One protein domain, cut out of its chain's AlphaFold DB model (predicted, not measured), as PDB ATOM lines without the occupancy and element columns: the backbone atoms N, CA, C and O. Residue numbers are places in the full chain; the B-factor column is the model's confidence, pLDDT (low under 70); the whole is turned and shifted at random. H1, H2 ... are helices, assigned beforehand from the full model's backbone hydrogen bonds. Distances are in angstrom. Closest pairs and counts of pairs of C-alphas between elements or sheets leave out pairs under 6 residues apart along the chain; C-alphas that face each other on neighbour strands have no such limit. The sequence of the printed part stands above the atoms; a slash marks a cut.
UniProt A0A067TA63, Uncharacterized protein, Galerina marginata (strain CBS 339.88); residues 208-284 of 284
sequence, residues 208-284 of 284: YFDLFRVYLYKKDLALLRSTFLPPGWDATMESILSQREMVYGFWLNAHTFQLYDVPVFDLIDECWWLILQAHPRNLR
ATOM      1  N   TYR A 208     163.497 241.587 140.929       96.62
ATOM      2  CA  TYR A 208     162.510 241.905 141.968       96.62
ATOM      3  C   TYR A 208     162.925 243.100 142.840       96.62
ATOM      4  O   TYR A 208     162.324 243.354 143.885       96.62
ATOM      5  N   PHE A 209     163.948 243.853 142.424       96.62
ATOM      6  CA  PHE A 209     164.385 245.045 143.148       96.62
ATOM      7  C   PHE A 209     163.338 246.159 143.107       96.62
ATOM      8  O   PHE A 209     163.180 246.878 144.089       96.62
ATOM      9  N   ASP A 210     162.594 246.295 142.007       94.69
ATOM     10  CA  ASP A 210     161.560 247.328 141.928       94.69
ATOM     11  C   ASP A 210     160.396 247.057 142.890       94.69
ATOM     12  O   ASP A 210     159.958 247.967 143.583       94.69
ATOM     13  N   LEU A 211     159.975 245.796 143.042       96.19
ATOM     14  CA  LEU A 211     158.985 245.408 144.052       96.19
ATOM     15  C   LEU A 211     159.467 245.745 145.472       96.19
ATOM     16  O   LEU A 211     158.717 246.311 146.266       96.19
ATOM     17  N   PHE A 212     160.736 245.449 145.769       97.62
ATOM     18  CA  PHE A 212     161.377 245.832 147.028       97.62
ATOM     19  C   PHE A 212     161.348 247.348 147.239       97.62
ATOM     20  O   PHE A 212     160.892 247.816 148.280       97.62
ATOM     21  N   ARG A 213     161.748 248.123 146.225       95.94
ATOM     22  CA  ARG A 213     161.690 249.587 146.249       95.94
ATOM     23  C   ARG A 213     160.273 250.083 146.524       95.94
ATOM     24  O   ARG A 213     160.094 250.875 147.439       95.94
ATOM     25  N   VAL A 214     159.281 249.630 145.758       94.50
ATOM     26  CA  VAL A 214     157.876 250.041 145.909       94.50
ATOM     27  C   VAL A 214     157.385 249.786 147.332       94.50
ATOM     28  O   VAL A 214     156.738 250.658 147.911       94.50
ATOM     29  N   TYR A 215     157.738 248.638 147.913       96.81
ATOM     30  CA  TYR A 215     157.407 248.332 149.298       96.81
ATOM     31  C   TYR A 215     158.029 249.326 150.289       96.81
ATOM     32  O   TYR A 215     157.316 249.806 151.167       96.81
ATOM     33  N   LEU A 216     159.309 249.698 150.137       96.25
ATOM     34  CA  LEU A 216     159.953 250.666 151.042       96.25
ATOM     35  C   LEU A 216     159.223 252.012 151.097       96.25
ATOM     36  O   LEU A 216     159.186 252.632 152.153       96.25
ATOM     37  N   TYR A 217     158.648 252.447 149.974       94.44
ATOM     38  CA  TYR A 217     157.899 253.700 149.906       94.44
ATOM     39  C   TYR A 217     156.473 253.586 150.423       94.44
ATOM     40  O   TYR A 217     155.987 254.519 151.044       94.44
ATOM     41  N   LYS A 218     155.781 252.484 150.119       93.94
ATOM     42  CA  LYS A 218     154.347 252.361 150.421       93.94
ATOM     43  C   LYS A 218     154.058 251.729 151.774       93.94
ATOM     44  O   LYS A 218     152.966 251.917 152.292       93.94
ATOM     45  N   LYS A 219     154.974 250.894 152.274       95.50
ATOM     46  CA  LYS A 219     154.781 250.035 153.454       95.50
ATOM     47  C   LYS A 219     153.468 249.240 153.445       95.50
ATOM     48  O   LYS A 219     152.954 248.835 154.480       95.50
ATOM     49  N   ASP A 220     152.950 248.960 152.251       96.00
ATOM     50  CA  ASP A 220     151.662 248.308 152.057       96.00
ATOM     51  C   ASP A 220     151.843 246.788 151.971       96.00
ATOM     52  O   ASP A 220     152.159 246.220 150.919       96.00
ATOM     53  N   LEU A 221     151.653 246.127 153.113       97.62
ATOM     54  CA  LEU A 221     151.710 244.670 153.223       97.62
ATOM     55  C   LEU A 221     150.584 243.985 152.441       97.62
ATOM     56  O   LEU A 221     150.795 242.892 151.920       97.62
ATOM     57  N   ALA A 222     149.407 244.606 152.314       97.25
ATOM     58  CA  ALA A 222     148.282 244.022 151.586       97.25
ATOM     59  C   ALA A 222     148.549 244.012 150.073       97.25
ATOM     60  O   ALA A 222     148.316 243.004 149.392       97.25
ATOM     61  N   LEU A 223     149.117 245.099 149.546       96.06
ATOM     62  CA  LEU A 223     149.594 245.163 148.166       96.06
ATOM     63  C   LEU A 223     150.737 244.173 147.922       96.06
ATOM     64  O   LEU A 223     150.722 243.451 146.924       96.06
ATOM     65  N   LEU A 224     151.708 244.090 148.836       97.50
ATOM     66  CA  LEU A 224     152.814 243.140 148.702       97.50
ATOM     67  C   LEU A 224     152.304 241.691 148.709       97.50
ATOM     68  O   LEU A 224     152.676 240.896 147.845       97.50
ATOM     69  N   ARG A 225     151.377 241.372 149.617       97.62
ATOM     70  CA  ARG A 225     150.738 240.057 149.705       97.62
ATOM     71  C   ARG A 225     149.974 239.706 148.436       97.62
ATOM     72  O   ARG A 225     150.138 238.603 147.927       97.62
ATOM     73  N   SER A 226     149.155 240.621 147.915       96.81
ATOM     74  CA  SER A 226     148.407 240.385 146.669       96.81
ATOM     75  C   SER A 226     149.316 240.295 145.441       96.81
ATOM     76  O   SER A 226     148.957 239.647 144.464       96.81
ATOM     77  N   THR A 227     150.519 240.871 145.507       96.50
ATOM     78  CA  THR A 227     151.552 240.694 144.478       96.50
ATOM     79  C   THR A 227     152.186 239.301 144.551       96.50
ATOM     80  O   THR A 227     152.352 238.653 143.520       96.50
ATOM     81  N   PHE A 228     152.509 238.811 145.753       96.56
ATOM     82  CA  PHE A 228     153.060 237.461 145.944       96.56
ATOM     83  C   PHE A 228     152.042 236.351 145.685       96.56
ATOM     84  O   PHE A 228     152.402 235.304 145.152       96.56
ATOM     85  N   LEU A 229     150.787 236.570 146.071       95.50
ATOM     86  CA  LEU A 229     149.692 235.612 145.969       95.50
ATOM     87  C   LEU A 229     148.452 236.301 145.378       95.50
ATOM     88  O   LEU A 229     147.537 236.667 146.126       95.50
ATOM     89  N   PRO A 230     148.408 236.503 144.047       90.19
ATOM     90  CA  PRO A 230     147.264 237.122 143.391       90.19
ATOM     91  C   PRO A 230     145.950 236.381 143.683       90.19
ATOM     92  O   PRO A 230     145.948 235.151 143.796       90.19
ATOM     93  N   PRO A 231     144.810 237.091 143.781       87.19
ATOM     94  CA  PRO A 231     143.508 236.443 143.886       87.19
ATOM     95  C   PRO A 231     143.304 235.455 142.736       87.19
ATOM     96  O   PRO A 231     143.452 235.814 141.570       87.19
ATOM     97  N   GLY A 232     142.978 234.205 143.068       82.50
ATOM     98  CA  GLY A 232     142.787 233.159 142.065       82.50
ATOM     99  C   GLY A 232     144.070 232.694 141.375       82.50
ATOM    100  O   GLY A 232     143.968 232.105 140.302       82.50
ATOM    101  N   TRP A 233     145.257 232.939 141.952       85.88
ATOM    102  CA  TRP A 233     146.486 232.318 141.457       85.88
ATOM    103  C   TRP A 233     146.284 230.801 141.388       85.88
ATOM    104  O   TRP A 233     145.882 230.159 142.362       85.88
ATOM    105  N   ASP A 234     146.479 230.238 140.200       83.62
ATOM    106  CA  ASP A 234     146.317 228.811 140.011       83.62
ATOM    107  C   ASP A 234     147.515 228.070 140.621       83.62
ATOM    108  O   ASP A 234     148.647 228.556 140.646       83.62
ATOM    109  N   ALA A 235     147.271 226.861 141.127       84.88
ATOM    110  CA  ALA A 235     148.330 225.976 141.606       84.88
ATOM    111  C   ALA A 235     149.028 225.259 140.433       84.88
ATOM    112  O   ALA A 235     149.458 224.107 140.553       84.88
ATOM    113  N   THR A 236     149.110 225.910 139.266       90.56
ATOM    114  CA  THR A 236     149.904 225.376 138.164       90.56
ATOM    115  C   THR A 236     151.375 225.419 138.549       90.56
ATOM    116  O   THR A 236     151.828 226.273 139.310       90.56
ATOM    117  N   MET A 237     152.155 224.479 138.017       88.69
ATOM    118  CA  MET A 237     153.586 224.427 138.310       88.69
ATOM    119  C   MET A 237     154.296 225.727 137.901       88.69
ATOM    120  O   MET A 237     155.185 226.185 138.609       88.69
ATOM    121  N   GLU A 238     153.897 226.336 136.784       91.12
ATOM    122  CA  GLU A 238     154.478 227.592 136.301       91.12
ATOM    123  C   GLU A 238     154.205 228.756 137.262       91.12
ATOM    124  O   GLU A 238     155.145 229.439 137.674       91.12
ATOM    125  N   SER A 239     152.949 228.921 137.689       91.44
ATOM    126  CA  SER A 239     152.544 229.918 138.684       91.44
ATOM    127  C   SER A 239     153.269 229.711 140.018       91.44
ATOM    128  O   SER A 239     153.875 230.636 140.554       91.44
ATOM    129  N   ILE A 240     153.343 228.473 140.518       91.50
ATOM    130  CA  ILE A 240     154.076 228.154 141.755       91.50
ATOM    131  C   ILE A 240     155.557 228.537 141.640       91.50
ATOM    132  O   ILE A 240     156.112 229.141 142.560       91.50
ATOM    133  N   LEU A 241     156.216 228.198 140.528       92.00
ATOM    134  CA  LEU A 241     157.635 228.503 140.328       92.00
ATOM    135  C   LEU A 241     157.885 230.008 140.202       92.00
ATOM    136  O   LEU A 241     158.805 230.519 140.842       92.00
ATOM    137  N   SER A 242     157.056 230.721 139.442       93.69
ATOM    138  CA  SER A 242     157.147 232.177 139.290       93.69
ATOM    139  C   SER A 242     156.989 232.900 140.636       93.69
ATOM    140  O   SER A 242     157.772 233.796 140.972       93.69
ATOM    141  N   GLN A 243     156.031 232.467 141.454       95.00
ATOM    142  CA  GLN A 243     155.699 233.109 142.724       95.00
ATOM    143  C   GLN A 243     156.784 232.801 143.753       95.00
ATOM    144  O   GLN A 243     157.228 233.686 144.489       95.00
ATOM    145  N   ARG A 244     157.303 231.567 143.729       94.56
ATOM    146  CA  ARG A 244     158.483 231.175 144.502       94.56
ATOM    147  C   ARG A 244     159.687 232.054 144.163       94.56
ATOM    148  O   ARG A 244     160.339 232.555 145.077       94.56
ATOM    149  N   GLU A 245     159.994 232.254 142.879       95.44
ATOM    150  CA  GLU A 245     161.097 233.129 142.458       95.44
ATOM    151  C   GLU A 245     160.911 234.567 142.956       95.44
ATOM    152  O   GLU A 245     161.878 235.186 143.404       95.44
ATOM    153  N   MET A 246     159.679 235.082 142.912       97.19
ATOM    154  CA  MET A 246     159.350 236.438 143.352       97.19
ATOM    155  C   MET A 246     159.551 236.631 144.854       97.19
ATOM    156  O   MET A 246     160.290 237.535 145.250       97.19
ATOM    157  N   VAL A 247     158.950 235.770 145.681       97.12
ATOM    158  CA  VAL A 247     159.094 235.830 147.146       97.12
ATOM    159  C   VAL A 247     160.559 235.667 147.539       97.12
ATOM    160  O   VAL A 247     161.085 236.457 148.322       97.12
ATOM    161  N   TYR A 248     161.258 234.696 146.940       96.88
ATOM    162  CA  TYR A 248     162.675 234.469 147.216       96.88
ATOM    163  C   TYR A 248     163.549 235.657 146.798       96.88
ATOM    164  O   TYR A 248     164.450 236.061 147.531       96.88
ATOM    165  N   GLY A 249     163.285 236.244 145.631       96.94
ATOM    166  CA  GLY A 249     164.017 237.406 145.141       96.94
ATOM    167  C   GLY A 249     163.811 238.649 146.003       96.94
ATOM    168  O   GLY A 249     164.779 239.359 146.283       96.94
ATOM    169  N   PHE A 250     162.581 238.887 146.462       98.06
ATOM    170  CA  PHE A 250     162.289 239.943 147.428       98.06
ATOM    171  C   PHE A 250     163.009 239.691 148.757       98.06
ATOM    172  O   PHE A 250     163.716 240.577 149.239       98.06
ATOM    173  N   TRP A 251     162.893 238.475 149.307       98.06
ATOM    174  CA  TRP A 251     163.570 238.077 150.543       98.06
ATOM    175  C   TRP A 251     165.086 238.277 150.450       98.06
ATOM    176  O   TRP A 251     165.670 238.866 151.354       98.06
ATOM    177  N   LEU A 252     165.723 237.876 149.345       97.50
ATOM    178  CA  LEU A 252     167.161 238.069 149.144       97.50
ATOM    179  C   LEU A 252     167.564 239.548 149.214       97.50
ATOM    180  O   LEU A 252     168.575 239.879 149.838       97.50
ATOM    181  N   ASN A 253     166.788 240.430 148.579       98.00
ATOM    182  CA  ASN A 253     167.033 241.871 148.618       98.00
ATOM    183  C   ASN A 253     166.845 242.416 150.044       98.00
ATOM    184  O   ASN A 253     167.756 243.060 150.565       98.00
ATOM    185  N   ALA A 254     165.724 242.095 150.697       98.19
ATOM    186  CA  ALA A 254     165.432 242.509 152.071       98.19
ATOM    187  C   ALA A 254     166.497 242.032 153.067       98.19
ATOM    188  O   ALA A 254     166.991 242.813 153.879       98.19
ATOM    189  N   HIS A 255     166.915 240.773 152.956       97.38
ATOM    190  CA  HIS A 255     167.963 240.185 153.780       97.38
ATOM    191  C   HIS A 255     169.321 240.859 153.535       97.38
ATOM    192  O   HIS A 255     170.052 241.162 154.476       97.38
ATOM    193  N   THR A 256     169.681 241.108 152.274       97.00
ATOM    194  CA  THR A 256     170.993 241.682 151.925       97.00
ATOM    195  C   THR A 256     171.119 243.135 152.353       97.00
ATOM    196  O   THR A 256     172.155 243.520 152.890       97.00
ATOM    197  N   PHE A 257     170.066 243.930 152.170       97.88
ATOM    198  CA  PHE A 257     170.054 245.325 152.607       97.88
ATOM    199  C   PHE A 257     169.725 245.491 154.097       97.88
ATOM    200  O   PHE A 257     169.775 246.613 154.597       97.88
ATOM    201  N   GLN A 258     169.465 244.392 154.818       97.81
ATOM    202  CA  GLN A 258     169.079 244.395 156.232       97.81
ATOM    203  C   GLN A 258     167.870 245.308 156.470       97.81
ATOM    204  O   GLN A 258     167.934 246.267 157.243       97.81
ATOM    205  N   LEU A 259     166.785 245.027 155.743       98.00
ATOM    206  CA  LEU A 259     165.504 245.704 155.919       98.00
ATOM    207  C   LEU A 259     165.034 245.548 157.370       98.00
ATOM    208  O   LEU A 259     164.909 244.430 157.865       98.00
ATOM    209  N   TYR A 260     164.761 246.666 158.030       97.69
ATOM    210  CA  TYR A 260     164.217 246.716 159.380       97.69
ATOM    211  C   TYR A 260     162.689 246.832 159.323       97.69
ATOM    212  O   TYR A 260     162.143 247.932 159.252       97.69
ATOM    213  N   ASP A 261     162.005 245.686 159.279       97.44
ATOM    214  CA  ASP A 261     160.539 245.608 159.234       97.44
ATOM    215  C   ASP A 261     160.079 244.195 159.636       97.44
ATOM    216  O   ASP A 261     160.179 243.266 158.844       97.44
ATOM    217  N   VAL A 262     159.650 243.976 160.884       97.25
ATOM    218  CA  VAL A 262     159.236 242.628 161.338       97.25
ATOM    219  C   VAL A 262     158.023 242.103 160.549       97.25
ATOM    220  O   VAL A 262     158.118 240.988 160.024       97.25
ATOM    221  N   PRO A 263     156.933 242.883 160.383       97.75
ATOM    222  CA  PRO A 263     155.755 242.432 159.645       97.75
ATOM    223  C   PRO A 263     156.038 241.938 158.220       97.75
ATOM    224  O   PRO A 263     155.391 240.993 157.762       97.75
ATOM    225  N   VAL A 264     157.013 242.520 157.507       98.00
ATOM    226  CA  VAL A 264     157.356 242.044 156.155       98.00
ATOM    227  C   VAL A 264     157.901 240.617 156.154       98.00
ATOM    228  O   VAL A 264     157.613 239.856 155.232       98.00
ATOM    229  N   PHE A 265     158.689 240.235 157.165       97.81
ATOM    230  CA  PHE A 265     159.273 238.895 157.237       97.81
ATOM    231  C   PHE A 265     158.229 237.859 157.647       97.81
ATOM    232  O   PHE A 265     158.261 236.745 157.129       97.81
ATOM    233  N   ASP A 266     157.270 238.239 158.492       97.62
ATOM    234  CA  ASP A 266     156.110 237.395 158.795       97.62
ATOM    235  C   ASP A 266     155.283 237.123 157.531       97.62
ATOM    236  O   ASP A 266     154.950 235.972 157.244       97.62
ATOM    237  N   LEU A 267     155.043 238.158 156.720       98.12
ATOM    238  CA  LEU A 267     154.357 238.021 155.436       98.12
ATOM    239  C   LEU A 267     155.138 237.145 154.441       98.12
ATOM    240  O   LEU A 267     154.549 236.310 153.754       98.12
ATOM    241  N   ILE A 268     156.461 237.319 154.344       97.88
ATOM    242  CA  ILE A 268     157.315 236.487 153.480       97.88
ATOM    243  C   ILE A 268     157.202 235.014 153.878       97.88
ATOM    244  O   ILE A 268     157.047 234.167 152.996       97.88
ATOM    245  N   ASP A 269     157.258 234.707 155.174       96.50
ATOM    246  CA  ASP A 269     157.160 233.334 155.672       96.50
ATOM    247  C   ASP A 269     155.780 232.723 155.394       96.50
ATOM    248  O   ASP A 269     155.703 231.579 154.936       96.50
ATOM    249  N   GLU A 270     154.701 233.488 155.601       96.44
ATOM    250  CA  GLU A 270     153.334 233.077 155.250       96.44
ATOM    251  C   GLU A 270     153.236 232.736 153.756       96.44
ATOM    252  O   GLU A 270     152.831 231.628 153.384       96.44
ATOM    253  N   CYS A 271     153.638 233.667 152.884       96.25
ATOM    254  CA  CYS A 271     153.558 233.480 151.439       96.25
ATOM    255  C   CYS A 271     154.431 232.316 150.967       96.25
ATOM    256  O   CYS A 271     153.990 231.508 150.147       96.25
ATOM    257  N   TRP A 272     155.647 232.193 151.500       95.75
ATOM    258  CA  TRP A 272     156.547 231.089 151.182       95.75
ATOM    259  C   TRP A 272     155.933 229.741 151.548       95.75
ATOM    260  O   TRP A 272     155.931 228.817 150.731       95.75
ATOM    261  N   TRP A 273     155.360 229.633 152.749       94.31
ATOM    262  CA  TRP A 273     154.703 228.413 153.198       94.31
ATOM    263  C   TRP A 273     153.521 228.039 152.297       94.31
ATOM    264  O   TRP A 273     153.447 226.894 151.849       94.31
ATOM    265  N   LEU A 274     152.652 228.997 151.956       93.75
ATOM    266  CA  LEU A 274     151.508 228.768 151.062       93.75
ATOM    267  C   LEU A 274     151.943 228.269 149.675       93.75
ATOM    268  O   LEU A 274     151.364 227.315 149.151       93.75
ATOM    269  N   ILE A 275     153.003 228.854 149.107       93.31
ATOM    270  CA  ILE A 275     153.566 228.429 147.815       93.31
ATOM    271  C   ILE A 275     154.091 226.992 147.889       93.31
ATOM    272  O   ILE A 275     153.874 226.199 146.969       93.31
ATOM    273  N   LEU A 276     154.760 226.628 148.987       91.31
ATOM    274  CA  LEU A 276     155.250 225.266 149.177       91.31
ATOM    275  C   LEU A 276     154.102 224.260 149.342       91.31
ATOM    276  O   LEU A 276     154.193 223.169 148.783       91.31
ATOM    277  N   GLN A 277     153.022 224.601 150.050       91.12
ATOM    278  CA  GLN A 277     151.864 223.706 150.209       91.12
ATOM    279  C   GLN A 277     151.131 223.444 148.891       91.12
ATOM    280  O   GLN A 277     150.692 222.322 148.646       91.12
ATOM    281  N   ALA A 278     151.060 224.441 148.009       89.56
ATOM    282  CA  ALA A 278     150.452 224.285 146.689       89.56
ATOM    283  C   ALA A 278     151.240 223.340 145.759       89.56
ATOM    284  O   ALA A 278     150.720 222.897 144.735       89.56
ATOM    285  N   HIS A 279     152.497 223.014 146.087       82.88
ATOM    286  CA  HIS A 279     153.343 222.181 145.242       82.88
ATOM    287  C   HIS A 279     152.790 220.741 145.129       82.88
ATOM    288  O   HIS A 279     152.706 220.046 146.142       82.88
ATOM    289  N   PRO A 280     152.529 220.204 143.916       77.50
ATOM    290  CA  PRO A 280     151.836 218.918 143.722       77.50
ATOM    291  C   PRO A 280     152.459 217.697 144.413       77.50
ATOM    292  O   PRO A 280     151.788 216.699 144.655       77.50
ATOM    293  N   ARG A 281     153.761 217.747 144.722       73.38
ATOM    294  CA  ARG A 281     154.459 216.678 145.461       73.38
ATOM    295  C   ARG A 281     154.104 216.616 146.950       73.38
ATOM    296  O   ARG A 281     154.366 215.587 147.552       73.38
ATOM    297  N   ASN A 282     153.543 217.681 147.518       64.38
ATOM    298  CA  ASN A 282     153.108 217.731 148.916       64.38
ATOM    299  C   ASN A 282     151.642 217.291 149.092       64.38
ATOM    300  O   ASN A 282     151.186 217.158 150.219       64.38
ATOM    301  N   LEU A 283     150.921 217.034 147.990       58.12
ATOM    302  CA  LEU A 283     149.536 216.543 147.978       58.12
ATOM    303  C   LEU A 283     149.443 215.006 147.860       58.12
ATOM    304  O   LEU A 283     148.392 214.487 147.487       58.12
ATOM    305  N   ARG A 284     150.542 214.278 148.102       48.56
ATOM    306  CA  ARG A 284     150.616 212.811 148.018       48.56
ATOM    307  C   ARG A 284     150.951 212.189 149.361       48.56
ATOM    308  O   ARG A 284     151.782 212.788 150.075       48.56
TER     309      ARG A 284
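AT A GLANCE: This is residues 208 to 284 of the 284 residues of an uncharacterized protein of Galerina marginata (strain CBS 339.88) (UniProt A0A067TA63). Two longer helices, H3 and H4, fold back on each other as a helical hairpin, and two shorter helices, H1 and H2, cover one side of it, H1 crossing the later part of H3 and H2 packing on both H3 and H4. The link from H2, residues 229 to 236, leads to the beginning of H3, and after H4 residues 278 to 284 form a tail at one end of the long axis. The printed part has 77 residues with four named helices, in the order H1, H2, H3, H4, and no named strand; the class is all helix. It is compact, with a radius of gyration of the C-alphas of 12.5 A, and elongated in outline, spanning 39 by 22 by 19 A.

IN THESE COORDINATES: H3, the longest helix, holds residues 237 to 257 and measures 30.2 A from first to last C-alpha; the C-alpha of Met 237 is at (153.586, 224.427, 138.310), and the C-alpha of Phe 257 is at (170.054, 245.325, 152.607). H4, residues 262 to 277, measures 23.2 A and ends with the C-alpha of Gln 277 at (151.864, 223.706, 150.209). H1, residues 209 to 218, measures 14.4 A and begins with the C-alpha of Phe 209 at (164.385, 245.045, 143.148). H2, residues 221 to 228, measures 10.3 A.

HOW THE PARTS SIT: H3 is the hub and touches the three other helices. H3 and H4 are a helical hairpin, at a shallow tilt of 25 degrees, opposite ways; their closest C-alphas, those of Ile 240 and Ile 275, are 6.1 A apart. H1 touches H3 at residues 249 to 254 of H3 alone, and the closest C-alphas, those of Phe 212 and Phe 250, are 6.0 A apart. Their tilt of 67 degrees is steep, only just short of about perpendicular, and they run the same way. H2 only just touches H3, with 3 pairs of C-alphas within 8 A, at residues 243 to 247 of H3 alone; the closest C-alphas are those of Phe 228 and Gln 243, 6.0 A apart, and the tilt is steep at 47 degrees, opposite ways. H2 touches H4 at a shallow tilt of 29 degrees, the same way, with the closest C-alphas, those of Phe 228 and Cys 271, 6.8 A apart. H1 and H2 are close but not clearly touching, the C-alphas of Tyr 215 and Leu 224 being the closest at 7.0 A. H1 and H4 are apart. In H1, H2, H3 and H4 every O i to N i+4 pair is within hydrogen-bond range.

THE WHOLE: The two C-alphas farthest apart are those of Tyr 217 and Arg 284, at 41.6 A. The printed part has no cut and ends at Arg 284, the chain's last residue. The links H1 to H2 and H3 to H4 are tight, the link H2 to H3 is short, and no link is long. The mean pLDDT of the printed part is 92.8, and residues 282 to 284 are under 70.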